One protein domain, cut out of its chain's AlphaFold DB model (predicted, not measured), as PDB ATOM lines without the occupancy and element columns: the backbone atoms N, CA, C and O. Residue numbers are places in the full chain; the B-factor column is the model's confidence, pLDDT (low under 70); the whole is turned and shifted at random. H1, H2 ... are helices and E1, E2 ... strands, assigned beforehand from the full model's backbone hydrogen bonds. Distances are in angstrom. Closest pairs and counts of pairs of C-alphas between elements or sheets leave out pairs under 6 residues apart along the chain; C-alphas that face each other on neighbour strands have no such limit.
ATOM      1  N   VAL A 194      33.966  -7.211  22.602       74.25
ATOM      2  CA  VAL A 194      34.214  -8.232  21.589       74.25
ATOM      3  C   VAL A 194      33.215  -8.020  20.459       74.25
ATOM      4  O   VAL A 194      32.010  -8.217  20.624       74.25
ATOM      5  N   VAL A 195      33.713  -7.617  19.288       74.88
ATOM      6  CA  VAL A 195      32.887  -7.487  18.084       74.88
ATOM      7  C   VAL A 195      32.881  -8.820  17.347       74.88
ATOM      8  O   VAL A 195      33.856  -9.213  16.703       74.88
ATOM      9  N   LEU A 196      31.757  -9.524  17.417       76.38
ATOM     10  CA  LEU A 196      31.518 -10.734  16.645       76.38
ATOM     11  C   LEU A 196      31.056 -10.339  15.247       76.38
ATOM     12  O   LEU A 196      30.001  -9.727  15.082       76.38
ATOM     13  N   SER A 197      31.843 -10.685  14.228       74.19
ATOM     14  CA  SER A 197      31.454 -10.437  12.840       74.19
ATOM     15  C   SER A 197      31.003 -11.712  12.146       74.19
ATOM     16  O   SER A 197      31.710 -12.717  12.192       74.19
ATOM     17  N   ASN A 198      29.852 -11.657  11.469       70.38
ATOM     18  CA  ASN A 198      29.335 -12.741  10.631       70.38
ATOM     19  C   ASN A 198      29.622 -12.434   9.144       70.38
ATOM     20  O   ASN A 198      28.887 -11.664   8.523       70.38
ATOM     21  N   PRO A 199      30.655 -13.028   8.519       52.09
ATOM     22  CA  PRO A 199      31.100 -12.724   7.161       52.09
ATOM     23  C   PRO A 199      30.176 -13.265   6.048       52.09
ATOM     24  O   PRO A 199      30.570 -13.282   4.881       52.09
ATOM     25  N   GLY A 200      28.939 -13.670   6.359       55.28
ATOM     26  CA  GLY A 200      27.922 -13.998   5.354       55.28
ATOM     27  C   GLY A 200      27.963 -15.443   4.849       55.28
ATOM     28  O   GLY A 200      27.964 -15.679   3.637       55.28
ATOM     29  N   GLY A 201      27.973 -16.409   5.772       53.50
ATOM     30  CA  GLY A 201      27.802 -17.834   5.466       53.50
ATOM     31  C   GLY A 201      26.412 -18.197   4.914       53.50
ATOM     32  O   GLY A 201      25.449 -17.446   5.056       53.50
ATOM     33  N   ASP A 202      26.325 -19.357   4.252       55.62
ATOM     34  CA  ASP A 202      25.100 -19.927   3.658       55.62
ATOM     35  C   ASP A 202      23.937 -19.919   4.682       55.62
ATOM     36  O   ASP A 202      24.127 -20.427   5.787       55.62
ATOM     37  N   PRO A 203      22.745 -19.367   4.367       50.91
ATOM     38  CA  PRO A 203      21.619 -19.185   5.302       50.91
ATOM     39  C   PRO A 203      20.959 -20.482   5.812       50.91
ATOM     40  O   PRO A 203      19.795 -20.466   6.207       50.91
ATOM     41  N   SER A 204      21.650 -21.621   5.758       51.09
ATOM     42  CA  SER A 204      21.150 -22.898   6.263       51.09
ATOM     43  C   SER A 204      21.495 -23.169   7.724       51.09
ATOM     44  O   SER A 204      21.130 -24.236   8.207       51.09
ATOM     45  N   THR A 205      22.202 -22.272   8.415       58.06
ATOM     46  CA  THR A 205      22.308 -22.352   9.875       58.06
ATOM     47  C   THR A 205      20.920 -22.107  10.461       58.06
ATOM     48  O   THR A 205      20.306 -21.070  10.188       58.06
ATOM     49  N   ASP A 206      20.382 -23.081  11.194       70.19
ATOM     50  CA  ASP A 206      19.043 -22.984  11.766       70.19
ATOM     51  C   ASP A 206      19.014 -21.811  12.763       70.19
ATOM     52  O   ASP A 206      19.829 -21.721  13.677       70.19
ATOM     53  N   ALA A 207      18.070 -20.880  12.594       73.94
ATOM     54  CA  ALA A 207      17.934 -19.693  13.450       73.94
ATOM     55  C   ALA A 207      17.769 -20.032  14.947       73.94
ATOM     56  O   ALA A 207      17.983 -19.182  15.810       73.94
ATOM     57  N   GLU A 208      17.366 -21.267  15.252       76.75
ATOM     58  CA  GLU A 208      17.300 -21.788  16.617       76.75
ATOM     59  C   GLU A 208      18.695 -21.935  17.245       76.75
ATOM     60  O   GLU A 208      18.855 -21.564  18.405       76.75
ATOM     61  N   ASP A 209      19.704 -22.368  16.485       78.19
ATOM     62  CA  ASP A 209      21.065 -22.584  16.993       78.19
ATOM     63  C   ASP A 209      21.793 -21.256  17.243       78.19
ATOM     64  O   ASP A 209      22.476 -21.095  18.252       78.19
ATOM     65  N   PHE A 210      21.572 -20.255  16.384       81.06
ATOM     66  CA  PHE A 210      22.119 -18.909  16.582       81.06
ATOM     67  C   PHE A 210      21.505 -18.202  17.798       81.06
ATOM     68  O   PHE A 210      22.220 -17.598  18.593       81.06
ATOM     69  N   HIS A 211      20.188 -18.312  18.001       82.44
ATOM     70  CA  HIS A 211      19.573 -17.772  19.214       82.44
ATOM     71  C   HIS A 211      19.997 -18.531  20.475       82.44
ATOM     72  O   HIS A 211      20.103 -17.909  21.523       82.44
ATOM     73  N   ALA A 212      20.244 -19.844  20.392       83.69
ATOM     74  CA  ALA A 212      20.780 -20.610  21.515       83.69
ATOM     75  C   ALA A 212      22.204 -20.159  21.882       83.69
ATOM     76  O   ALA A 212      22.518 -20.065  23.064       83.69
ATOM     77  N   PHE A 213      23.030 -19.826  20.886       84.44
ATOM     78  CA  PHE A 213      24.336 -19.201  21.100       84.44
ATOM     79  C   PHE A 213      24.212 -17.822  21.768       84.44
ATOM     80  O   PHE A 213      24.891 -17.578  22.757       84.44
ATOM     81  N   LEU A 214      23.311 -16.946  21.305       84.00
ATOM     82  CA  LEU A 214      23.088 -15.640  21.949       84.00
ATOM     83  C   LEU A 214      22.515 -15.763  23.371       84.00
ATOM     84  O   LEU A 214      22.898 -14.993  24.244       84.00
ATOM     85  N   ASP A 215      21.642 -16.742  23.623       85.62
ATOM     86  CA  ASP A 215      21.138 -17.053  24.967       85.62
ATOM     87  C   ASP A 215      22.288 -17.501  25.902       85.62
ATOM     88  O   ASP A 215      22.336 -17.066  27.051       85.62
ATOM     89  N   ALA A 216      23.234 -18.316  25.416       84.62
ATOM     90  CA  ALA A 216      24.411 -18.741  26.184       84.62
ATOM     91  C   ALA A 216      25.416 -17.596  26.401       84.62
ATOM     92  O   ALA A 216      25.972 -17.445  27.487       84.62
ATOM     93  N   LEU A 217      25.605 -16.752  25.386       82.62
ATOM     94  CA  LEU A 217      26.450 -15.566  25.465       82.62
ATOM     95  C   LEU A 217      25.895 -14.554  26.474       82.62
ATOM     96  O   LEU A 217      26.664 -13.978  27.230       82.62
ATOM     97  N   ALA A 218      24.571 -14.392  26.548       84.56
ATOM     98  CA  ALA A 218      23.913 -13.490  27.498       84.56
ATOM     99  C   ALA A 218      23.994 -13.977  28.952       84.56
ATOM    100  O   ALA A 218      23.831 -13.188  29.873       84.56
ATOM    101  N   GLU A 219      24.219 -15.275  29.174       85.12
ATOM    102  CA  GLU A 219      24.483 -15.819  30.511       85.12
ATOM    103  C   GLU A 219      25.932 -15.546  30.956       85.12
ATOM    104  O   GLU A 219      26.206 -15.487  32.155       85.12
ATOM    105  N   ALA A 220      26.846 -15.364  29.998       78.62
ATOM    106  CA  ALA A 220      28.253 -15.057  30.238       78.62
ATOM    107  C   ALA A 220      28.576 -13.550  30.204       78.62
ATOM    108  O   ALA A 220      29.607 -13.164  30.748       78.62
ATOM    109  N   ALA A 221      27.726 -12.734  29.568       80.81
ATOM    110  CA  ALA A 221      27.891 -11.295  29.351       80.81
ATOM    111  C   ALA A 221      27.054 -10.433  30.292       80.81
ATOM    112  O   ALA A 221      25.960 -10.824  30.692       80.81
ATOM    113  N   ASP A 222      27.538  -9.216  30.553       75.50
ATOM    114  CA  ASP A 222      26.752  -8.185  31.235       75.50
ATOM    115  C   ASP A 222      25.707  -7.562  30.296       75.50
ATOM    116  O   ASP A 222      24.584  -7.291  30.721       75.50
ATOM    117  N   ASP A 223      26.060  -7.354  29.017       79.75
ATOM    118  CA  ASP A 223      25.148  -6.829  27.993       79.75
ATOM    119  C   ASP A 223      25.556  -7.277  26.573       79.75
ATOM    120  O   ASP A 223      26.744  -7.408  26.249       79.75
ATOM    121  N   ILE A 224      24.560  -7.493  25.712       82.62
ATOM    122  CA  ILE A 224      24.734  -7.802  24.288       82.62
ATOM    123  C   ILE A 224      23.893  -6.814  23.499       82.62
ATOM    124  O   ILE A 224      22.659  -6.843  23.550       82.62
ATOM    125  N   THR A 225      24.567  -5.992  22.702       82.69
ATOM    126  CA  THR A 225      23.912  -4.982  21.878       82.69
ATOM    127  C   THR A 225      24.231  -5.165  20.402       82.69
ATOM    128  O   THR A 225      25.263  -5.703  19.988       82.69
ATOM    129  N   HIS A 226      23.295  -4.736  19.567       79.75
ATOM    130  CA  HIS A 226      23.426  -4.774  18.121       79.75
ATOM    131  C   HIS A 226      22.903  -3.474  17.518       79.75
ATOM    132  O   HIS A 226      21.783  -3.057  17.801       79.75
ATOM    133  N   GLU A 227      23.716  -2.830  16.679       74.50
ATOM    134  CA  GLU A 227      23.306  -1.643  15.933       74.50
ATOM    135  C   GLU A 227      22.801  -2.007  14.538       74.50
ATOM    136  O   GLU A 227      23.510  -2.605  13.722       74.50
ATOM    137  N   ARG A 228      21.577  -1.579  14.227       74.31
ATOM    138  CA  ARG A 228      20.958  -1.771  12.920       74.31
ATOM    139  C   ARG A 228      20.247  -0.509  12.466       74.31
ATOM    140  O   ARG A 228      19.298  -0.065  13.092       74.31
ATOM    141  N   ASN A 229      20.631   0.019  11.302       76.38
ATOM    142  CA  ASN A 229      20.047   1.250  10.746       76.38
ATOM    143  C   ASN A 229      20.050   2.428  11.747       76.38
ATOM    144  O   ASN A 229      19.049   3.135  11.845       76.38
ATOM    145  N   ASP A 230      21.153   2.618  12.476       77.75
ATOM    146  CA  ASP A 230      21.311   3.645  13.519       77.75
ATOM    147  C   ASP A 230      20.396   3.460  14.755       77.75
ATOM    148  O   ASP A 230      20.239   4.382  15.556       77.75
ATOM    149  N   GLU A 231      19.789   2.279  14.930       75.12
ATOM    150  CA  GLU A 231      19.041   1.889  16.132       75.12
ATOM    151  C   GLU A 231      19.819   0.808  16.903       75.12
ATOM    152  O   GLU A 231      20.259  -0.183  16.317       75.12
ATOM    153  N   THR A 232      19.997   0.997  18.213       82.94
ATOM    154  CA  THR A 232      20.609   0.010  19.116       82.94
ATOM    155  C   THR A 232      19.530  -0.921  19.666       82.94
ATOM    156  O   THR A 232      18.533  -0.457  20.219       82.94
ATOM    157  N   HIS A 233      19.746  -2.225  19.538       82.62
ATOM    158  CA  HIS A 233      18.896  -3.285  20.072       82.62
ATOM    159  C   HIS A 233      19.651  -4.058  21.152       82.62
ATOM    160  O   HIS A 233      20.818  -4.391  20.948       82.62
ATOM    161  N   SER A 234      19.002  -4.364  22.277       85.56
ATOM    162  CA  SER A 234      19.599  -5.148  23.368       85.56
ATOM    163  C   SER A 234      19.012  -6.558  23.432       85.56
ATOM    164  O   SER A 234      17.812  -6.772  23.235       85.56
ATOM    165  N   TRP A 235      19.847  -7.555  23.712       83.31
ATOM    166  CA  TRP A 235      19.389  -8.910  24.012       83.31
ATOM    167  C   TRP A 235      19.198  -9.074  25.527       83.31
ATOM    168  O   TRP A 235      20.032  -8.598  26.290       83.31
ATOM    169  N   PRO A 236      18.152  -9.773  26.009       80.25
ATOM    170  CA  PRO A 236      17.128 -10.505  25.260       80.25
ATOM    171  C   PRO A 236      15.887  -9.675  24.888       80.25
ATOM    172  O   PRO A 236      14.977 -10.215  24.252       80.25
ATOM    173  N   ASP A 237      15.819  -8.406  25.299       84.31
ATOM    174  CA  ASP A 237      14.611  -7.573  25.203       84.31
ATOM    175  C   ASP A 237      14.112  -7.404  23.758       84.31
ATOM    176  O   ASP A 237      12.904  -7.466  23.509       84.31
ATOM    177  N   ASP A 238      15.034  -7.327  22.797       83.50
ATOM    178  CA  ASP A 238      14.747  -7.184  21.372       83.50
ATOM    179  C   ASP A 238      15.050  -8.459  20.566       83.50
ATOM    180  O   ASP A 238      15.403  -8.400  19.395       83.50
ATOM    181  N   ARG A 239      14.871  -9.652  21.142       80.75
ATOM    182  CA  ARG A 239      15.181 -10.944  20.485       80.75
ATOM    183  C   ARG A 239      14.702 -11.096  19.030       80.75
ATOM    184  O   ARG A 239      15.365 -11.753  18.235       80.75
ATOM    185  N   GLU A 240      13.553 -10.526  18.659       78.31
ATOM    186  CA  GLU A 240      13.024 -10.601  17.283       78.31
ATOM    187  C   GLU A 240      13.738  -9.663  16.284       78.31
ATOM    188  O   GLU A 240      13.572  -9.827  15.070       78.31
ATOM    189  N   SER A 241      14.509  -8.680  16.761       77.62
ATOM    190  CA  SER A 241      15.203  -7.682  15.938       77.62
ATOM    191  C   SER A 241      16.605  -8.103  15.491       77.62
ATOM    192  O   SER A 241      17.132  -7.442  14.597       77.62
ATOM    193  N   PHE A 242      17.150  -9.205  16.031       74.25
ATOM    194  CA  PHE A 242      18.442  -9.807  15.679       74.25
ATOM    195  C   PHE A 242      18.270 -10.812  14.520       74.25
ATOM    196  O   PHE A 242      18.045 -12.003  14.754       74.25
ATOM    197  N   PRO A 243      18.324 -10.405  13.235       69.50
ATOM    198  CA  PRO A 243      18.342 -11.373  12.152       69.50
ATOM    199  C   PRO A 243      19.655 -12.162  12.203       69.50
ATOM    200  O   PRO A 243      20.724 -11.586  12.382       69.50
ATOM    201  N   VAL A 244      19.601 -13.456  11.884       66.12
ATOM    202  CA  VAL A 244      20.766 -14.367  11.734       66.12
ATOM    203  C   VAL A 244      21.827 -13.850  10.730       66.12
ATOM    204  O   VAL A 244      22.884 -14.445  10.544       66.12
ATOM    205  N   HIS A 245      21.552 -12.745  10.038       63.81
ATOM    206  CA  HIS A 245      22.339 -12.203   8.935       63.81
ATOM    207  C   HIS A 245      22.927 -10.817   9.207       63.81
ATOM    208  O   HIS A 245      23.445 -10.214   8.266       63.81
ATOM    209  N   ASP A 246      22.817 -10.280  10.424       63.41
ATOM    210  CA  ASP A 246      23.484  -9.013  10.719       63.41
ATOM    211  C   ASP A 246      25.004  -9.217  10.844       63.41
ATOM    212  O   ASP A 246      25.444 -10.197  11.454       63.41
ATOM    213  N   PRO A 247      25.826  -8.357  10.215       60.34
ATOM    214  CA  PRO A 247      27.250  -8.619  10.083       60.34
ATOM    215  C   PRO A 247      28.060  -8.301  11.341       60.34
ATOM    216  O   PRO A 247      29.209  -8.726  11.378       60.34
ATOM    217  N   HIS A 248      27.508  -7.606  12.344       72.12
ATOM    218  CA  HIS A 248      28.252  -7.172  13.532       72.12
ATOM    219  C   HIS A 248      27.391  -7.242  14.796       72.12
ATOM    220  O   HIS A 248      26.330  -6.633  14.841       72.12
ATOM    221  N   ILE A 249      27.856  -7.949  15.823       78.12
ATOM    222  CA  ILE A 249      27.256  -7.989  17.165       78.12
ATOM    223  C   ILE A 249      28.324  -7.513  18.141       78.12
ATOM    224  O   ILE A 249      29.461  -7.982  18.065       78.12
ATOM    225  N   VAL A 250      27.976  -6.587  19.031       78.62
ATOM    226  CA  VAL A 250      28.903  -6.044  20.027       78.62
ATOM    227  C   VAL A 250      28.563  -6.645  21.385       78.62
ATOM    228  O   VAL A 250      27.431  -6.554  21.857       78.62
ATOM    229  N   VAL A 251      29.550  -7.287  22.004       77.88
ATOM    230  CA  VAL A 251      29.403  -7.976  23.288       77.88
ATOM    231  C   VAL A 251      30.310  -7.292  24.297       77.88
ATOM    232  O   VAL A 251      31.510  -7.165  24.056       77.88
ATOM    233  N   THR A 252      29.755  -6.855  25.422       76.38
ATOM    234  CA  THR A 252      30.503  -6.190  26.501       76.38
ATOM    235  C   THR A 252      30.476  -7.027  27.775       76.38
ATOM    236  O   THR A 252      29.530  -7.778  28.012       76.38
ATOM    237  N   GLY A 253      31.517  -6.909  28.606       72.88
ATOM    238  CA  GLY A 253      31.596  -7.623  29.888       72.88
ATOM    239  C   GLY A 253      31.969  -9.109  29.782       72.88
ATOM    240  O   GLY A 253      31.854  -9.837  30.761       72.88
ATOM    241  N   VAL A 254      32.434  -9.581  28.616       72.06
ATOM    242  CA  VAL A 254      32.919 -10.963  28.419       72.06
ATOM    243  C   VAL A 254      34.356 -10.945  27.937       72.06
ATOM    244  O   VAL A 254      34.691 -10.232  26.994       72.06
ATOM    245  N   SER A 255      35.209 -11.777  28.532       76.00
ATOM    246  CA  SER A 255      36.568 -11.956  28.028       76.00
ATOM    247  C   SER A 255      36.569 -12.694  26.685       76.00
ATOM    248  O   SER A 255      35.801 -13.632  26.465       76.00
ATOM    249  N   LYS A 256      37.501 -12.340  25.796       76.00
ATOM    250  CA  LYS A 256      37.695 -13.023  24.505       76.00
ATOM    251  C   LYS A 256      37.797 -14.548  24.642       76.00
ATOM    252  O   LYS A 256      37.209 -15.263  23.847       76.00
ATOM    253  N   SER A 257      38.466 -15.049  25.686       72.88
ATOM    254  CA  SER A 257      38.580 -16.493  25.929       72.88
ATOM    255  C   SER A 257      37.239 -17.162  26.231       72.88
ATOM    256  O   SER A 257      37.018 -18.279  25.792       72.88
ATOM    257  N   ALA A 258      36.340 -16.491  26.959       78.25
ATOM    258  CA  ALA A 258      35.004 -17.026  27.223       78.25
ATOM    259  C   ALA A 258      34.132 -17.011  25.956       78.25
ATOM    260  O   ALA A 258      33.332 -17.920  25.752       78.25
ATOM    261  N   VAL A 259      34.328 -16.019  25.079       79.38
ATOM    262  CA  VAL A 259      33.709 -16.002  23.746       79.38
ATOM    263  C   VAL A 259      34.258 -17.133  22.867       79.38
ATOM    264  O   VAL A 259      33.472 -17.817  22.219       79.38
ATOM    265  N   ASP A 260      35.571 -17.371  22.873       80.56
ATOM    266  CA  ASP A 260      36.208 -18.462  22.121       80.56
ATOM    267  C   ASP A 260      35.743 -19.847  22.620       80.56
ATOM    268  O   ASP A 260      35.390 -20.699  21.805       80.56
ATOM    269  N   ASP A 261      35.651 -20.054  23.941       83.06
ATOM    270  CA  ASP A 261      35.117 -21.289  24.543       83.06
ATOM    271  C   ASP A 261      33.648 -21.527  24.130       83.06
ATOM    272  O   ASP A 261      33.255 -22.650  23.806       83.06
ATOM    273  N   LEU A 262      32.833 -20.464  24.087       82.31
ATOM    274  CA  LEU A 262      31.448 -20.530  23.608       82.31
ATOM    275  C   LEU A 262      31.367 -20.854  22.110       82.31
ATOM    276  O   LEU A 262      30.484 -21.602  21.696       82.31
ATOM    277  N   LEU A 263      32.267 -20.315  21.287       81.62
ATOM    278  CA  LEU A 263      32.322 -20.642  19.859       81.62
ATOM    279  C   LEU A 263      32.708 -22.115  19.634       81.62
ATOM    280  O   LEU A 263      32.120 -22.765  18.770       81.62
ATOM    281  N   ASP A 264      33.616 -22.666  20.446       83.19
ATOM    282  CA  ASP A 264      34.001 -24.086  20.407       83.19
ATOM    283  C   ASP A 264      32.836 -25.029  20.786       83.19
ATOM    284  O   ASP A 264      32.685 -26.107  20.195       83.19
ATOM    285  N   ASP A 265      31.986 -24.624  21.737       82.88
ATOM    286  CA  ASP A 265      30.790 -25.373  22.154       82.88
ATOM    287  C   ASP A 265      29.616 -25.251  21.158       82.88
ATOM    288  O   ASP A 265      28.711 -26.097  21.149       82.88
ATOM    289  N   HIS A 266      29.651 -24.246  20.275       80.06
ATOM    290  CA  HIS A 266      28.639 -23.967  19.255       80.06
ATOM    291  C   HIS A 266      29.224 -23.997  17.823       80.06
ATOM    292  O   HIS A 266      29.139 -23.001  17.099       80.06
ATOM    293  N   PRO A 267      29.737 -25.152  17.345       75.94
ATOM    294  CA  PRO A 267      30.407 -25.260  16.042       75.94
ATOM    295  C   PRO A 267      29.482 -24.957  14.854       75.94
ATOM    296  O   PRO A 267      29.929 -24.616  13.770       75.94
ATOM    297  N   ASP A 268      28.160 -25.023  15.016       71.69
ATOM    298  CA  ASP A 268      27.241 -24.640  13.939       71.69
ATOM    299  C   ASP A 268      27.266 -23.114  13.659       71.69
ATOM    300  O   ASP A 268      26.769 -22.657  12.628       71.69
ATOM    301  N   VAL A 269      27.921 -22.324  14.521       67.56
ATOM    302  CA  VAL A 269      28.136 -20.872  14.400       67.56
ATOM    303  C   VAL A 269      29.530 -20.537  13.813       67.56
ATOM    304  O   VAL A 269      29.977 -19.395  13.875       67.56
ATOM    305  N   ASP A 270      30.176 -21.505  13.146       56.47
ATOM    306  CA  ASP A 270      31.538 -21.513  12.550       56.47
ATOM    307  C   ASP A 270      31.974 -20.276  11.725       56.47
ATOM    308  O   ASP A 270      33.142 -20.152  11.348       56.47
ATOM    309  N   ASN A 271      31.058 -19.369  11.377       58.88
ATOM    310  CA  ASN A 271      31.388 -18.161  10.624       58.88
ATOM    311  C   ASN A 271      31.642 -16.937  11.514       58.88
ATOM    312  O   ASN A 271      32.189 -15.967  11.004       58.88
ATOM    313  N   LEU A 272      31.284 -16.942  12.802       60.66
ATOM    314  CA  LEU A 272      31.588 -15.804  13.670       60.66
ATOM    315  C   LEU A 272      33.082 -15.767  13.995       60.66
ATOM    316  O   LEU A 272      33.632 -16.704  14.564       60.66
ATOM    317  N   SER A 273      33.735 -14.661  13.652       59.94
ATOM    318  CA  SER A 273      35.088 -14.364  14.124       59.94
ATOM    319  C   SER A 273      35.041 -13.163  15.056       59.94
ATOM    320  O   SER A 273      34.501 -12.120  14.671       59.94
ATOM    321  N   ALA A 274      35.634 -13.292  16.243       58.06
ATOM    322  CA  ALA A 274      35.942 -12.150  17.093       58.06
ATOM    323  C   ALA A 274      36.964 -11.263  16.365       58.06
ATOM    324  O   ALA A 274      38.092 -11.687  16.103       58.06
ATOM    325  N   ILE A 275      36.552 -10.055  15.984       52.19
ATOM    326  CA  ILE A 275      37.454  -9.037  15.450       52.19
ATOM    327  C   ILE A 275      37.845  -8.144  16.625       52.19
ATOM    328  O   ILE A 275      36.975  -7.622  17.320       52.19
ATOM    329  N   GLU A 276      39.148  -7.991  16.859       52.28
ATOM    330  CA  GLU A 276      39.657  -7.016  17.825       52.28
ATOM    331  C   GLU A 276      39.250  -5.619  17.351       52.28
ATOM    332  O   GLU A 276      39.565  -5.213  16.229       52.28
TER     333      GLU A 276
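AT A GLANCE: This is residues 194 to 276 of the 674 residues of an uncharacterized protein of Halomarina oriensis (UniProt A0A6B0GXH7). One strongly twisted sheet of five strands has two helices, H1 and H2, that pack on it and on each other, H1 over E2 and H2 over E1. The hairpin E2 and E3 makes one end of the sheet, the short E5 makes the other, and a long link folds back from E3 to E4 in between. The printed part has 83 residues, with two named helices and five named strands in the order E1, H1, E2, E3, E4, H2, E5. The sheet runs E3, E2, E4, E1, E5, all antiparallel, and the class is mixed, helices and strands. The whole is compact and rounded, with a radius of gyration of the C-alphas of 11.6 A and spans of 30 by 30 by 23 A.

IN THESE COORDINATES: The printed part begins with E1, residues 194 to 197, with C-alpha 194 at (34.214, -8.232, 21.589); it is 9.4 A long from first to last C-alpha. H1, residues 207 to 220, is the longest helix, 20.2 A from C-alpha 207 at (17.934, -19.693, 13.450) to C-alpha 220. E2, residues 223 to 228, is the longest strand, at 16.4 A. E3, residues 231 to 235, measures 13.4 A, and E4, residues 248 to 252, measures 13.2 A. H2, residues 256 to 265, is 14.3 A long. E5, residues 273 to 275, is 6.0 A long and ends with C-alpha 275 at (37.454, -9.037, 15.450).

HOW THE PARTS SIT: In the sheet E1 is an inner strand between E4 and E5. E1 and E4 are antiparallel at 164 degrees between their directions, with N 196 and O 249 within hydrogen-bond range at 2.8 A. E1 and E5 are antiparallel at 127 degrees, with N 275 and O 195 at 2.9 A. E2 and E4 are antiparallel at 154 degrees, with N 225 and O 250 at 3.0 A. E2 and E3 form a hairpin, antiparallel at 147 degrees, with N 228 and O 231 at 2.8 A. E3 and E5 are the edge strands and are apart. From edge to edge the strands' lines turn by 126 degrees. H1 is on the sheet at a height of 9.3 A over it; its local plane rests on 6 C-alphas of the sheet, only just enough. It lies over E2 and runs along the strands, at 19 degrees to E2 on the local plane; the closest C-alphas of the two are those of Ala 218 and Ile 224, 6.6 A apart. H2 is on the sheet too, at a height of 9.6 A, over E1 and along the strands at 26 degrees on the local plane; the closest C-alphas are those of Val 194 and Lys 256, 6.6 A apart. H1 and H2 touch, with the C-alphas of Leu 217 and Leu 262 closest at 7.3 A, and run opposite ways at a steep tilt of 39 degrees. E1, H1, E2 and E4, H2, E5 are split strand-helix-strand units, two strands that run the same way with another strand between them in the sheet, E4 in the first and E1 in the second; both crossovers are right-handed. In H1 and H2 every O i to N i+4 pair is within hydrogen-bond range.

THE WHOLE: The two C-alphas farthest apart are those of Asp 230 and Asp 265, at 31.7 A, while those of Val 194 and Glu 276 are 6.7 A apart. The printed part has no cut. The link from E3 to E4, residues 236 to 247, is long. The mean pLDDT of the printed part is 73.9, and it is under 70 at residues 199 to 205, 243 to 247 and 269 to 276 of this model.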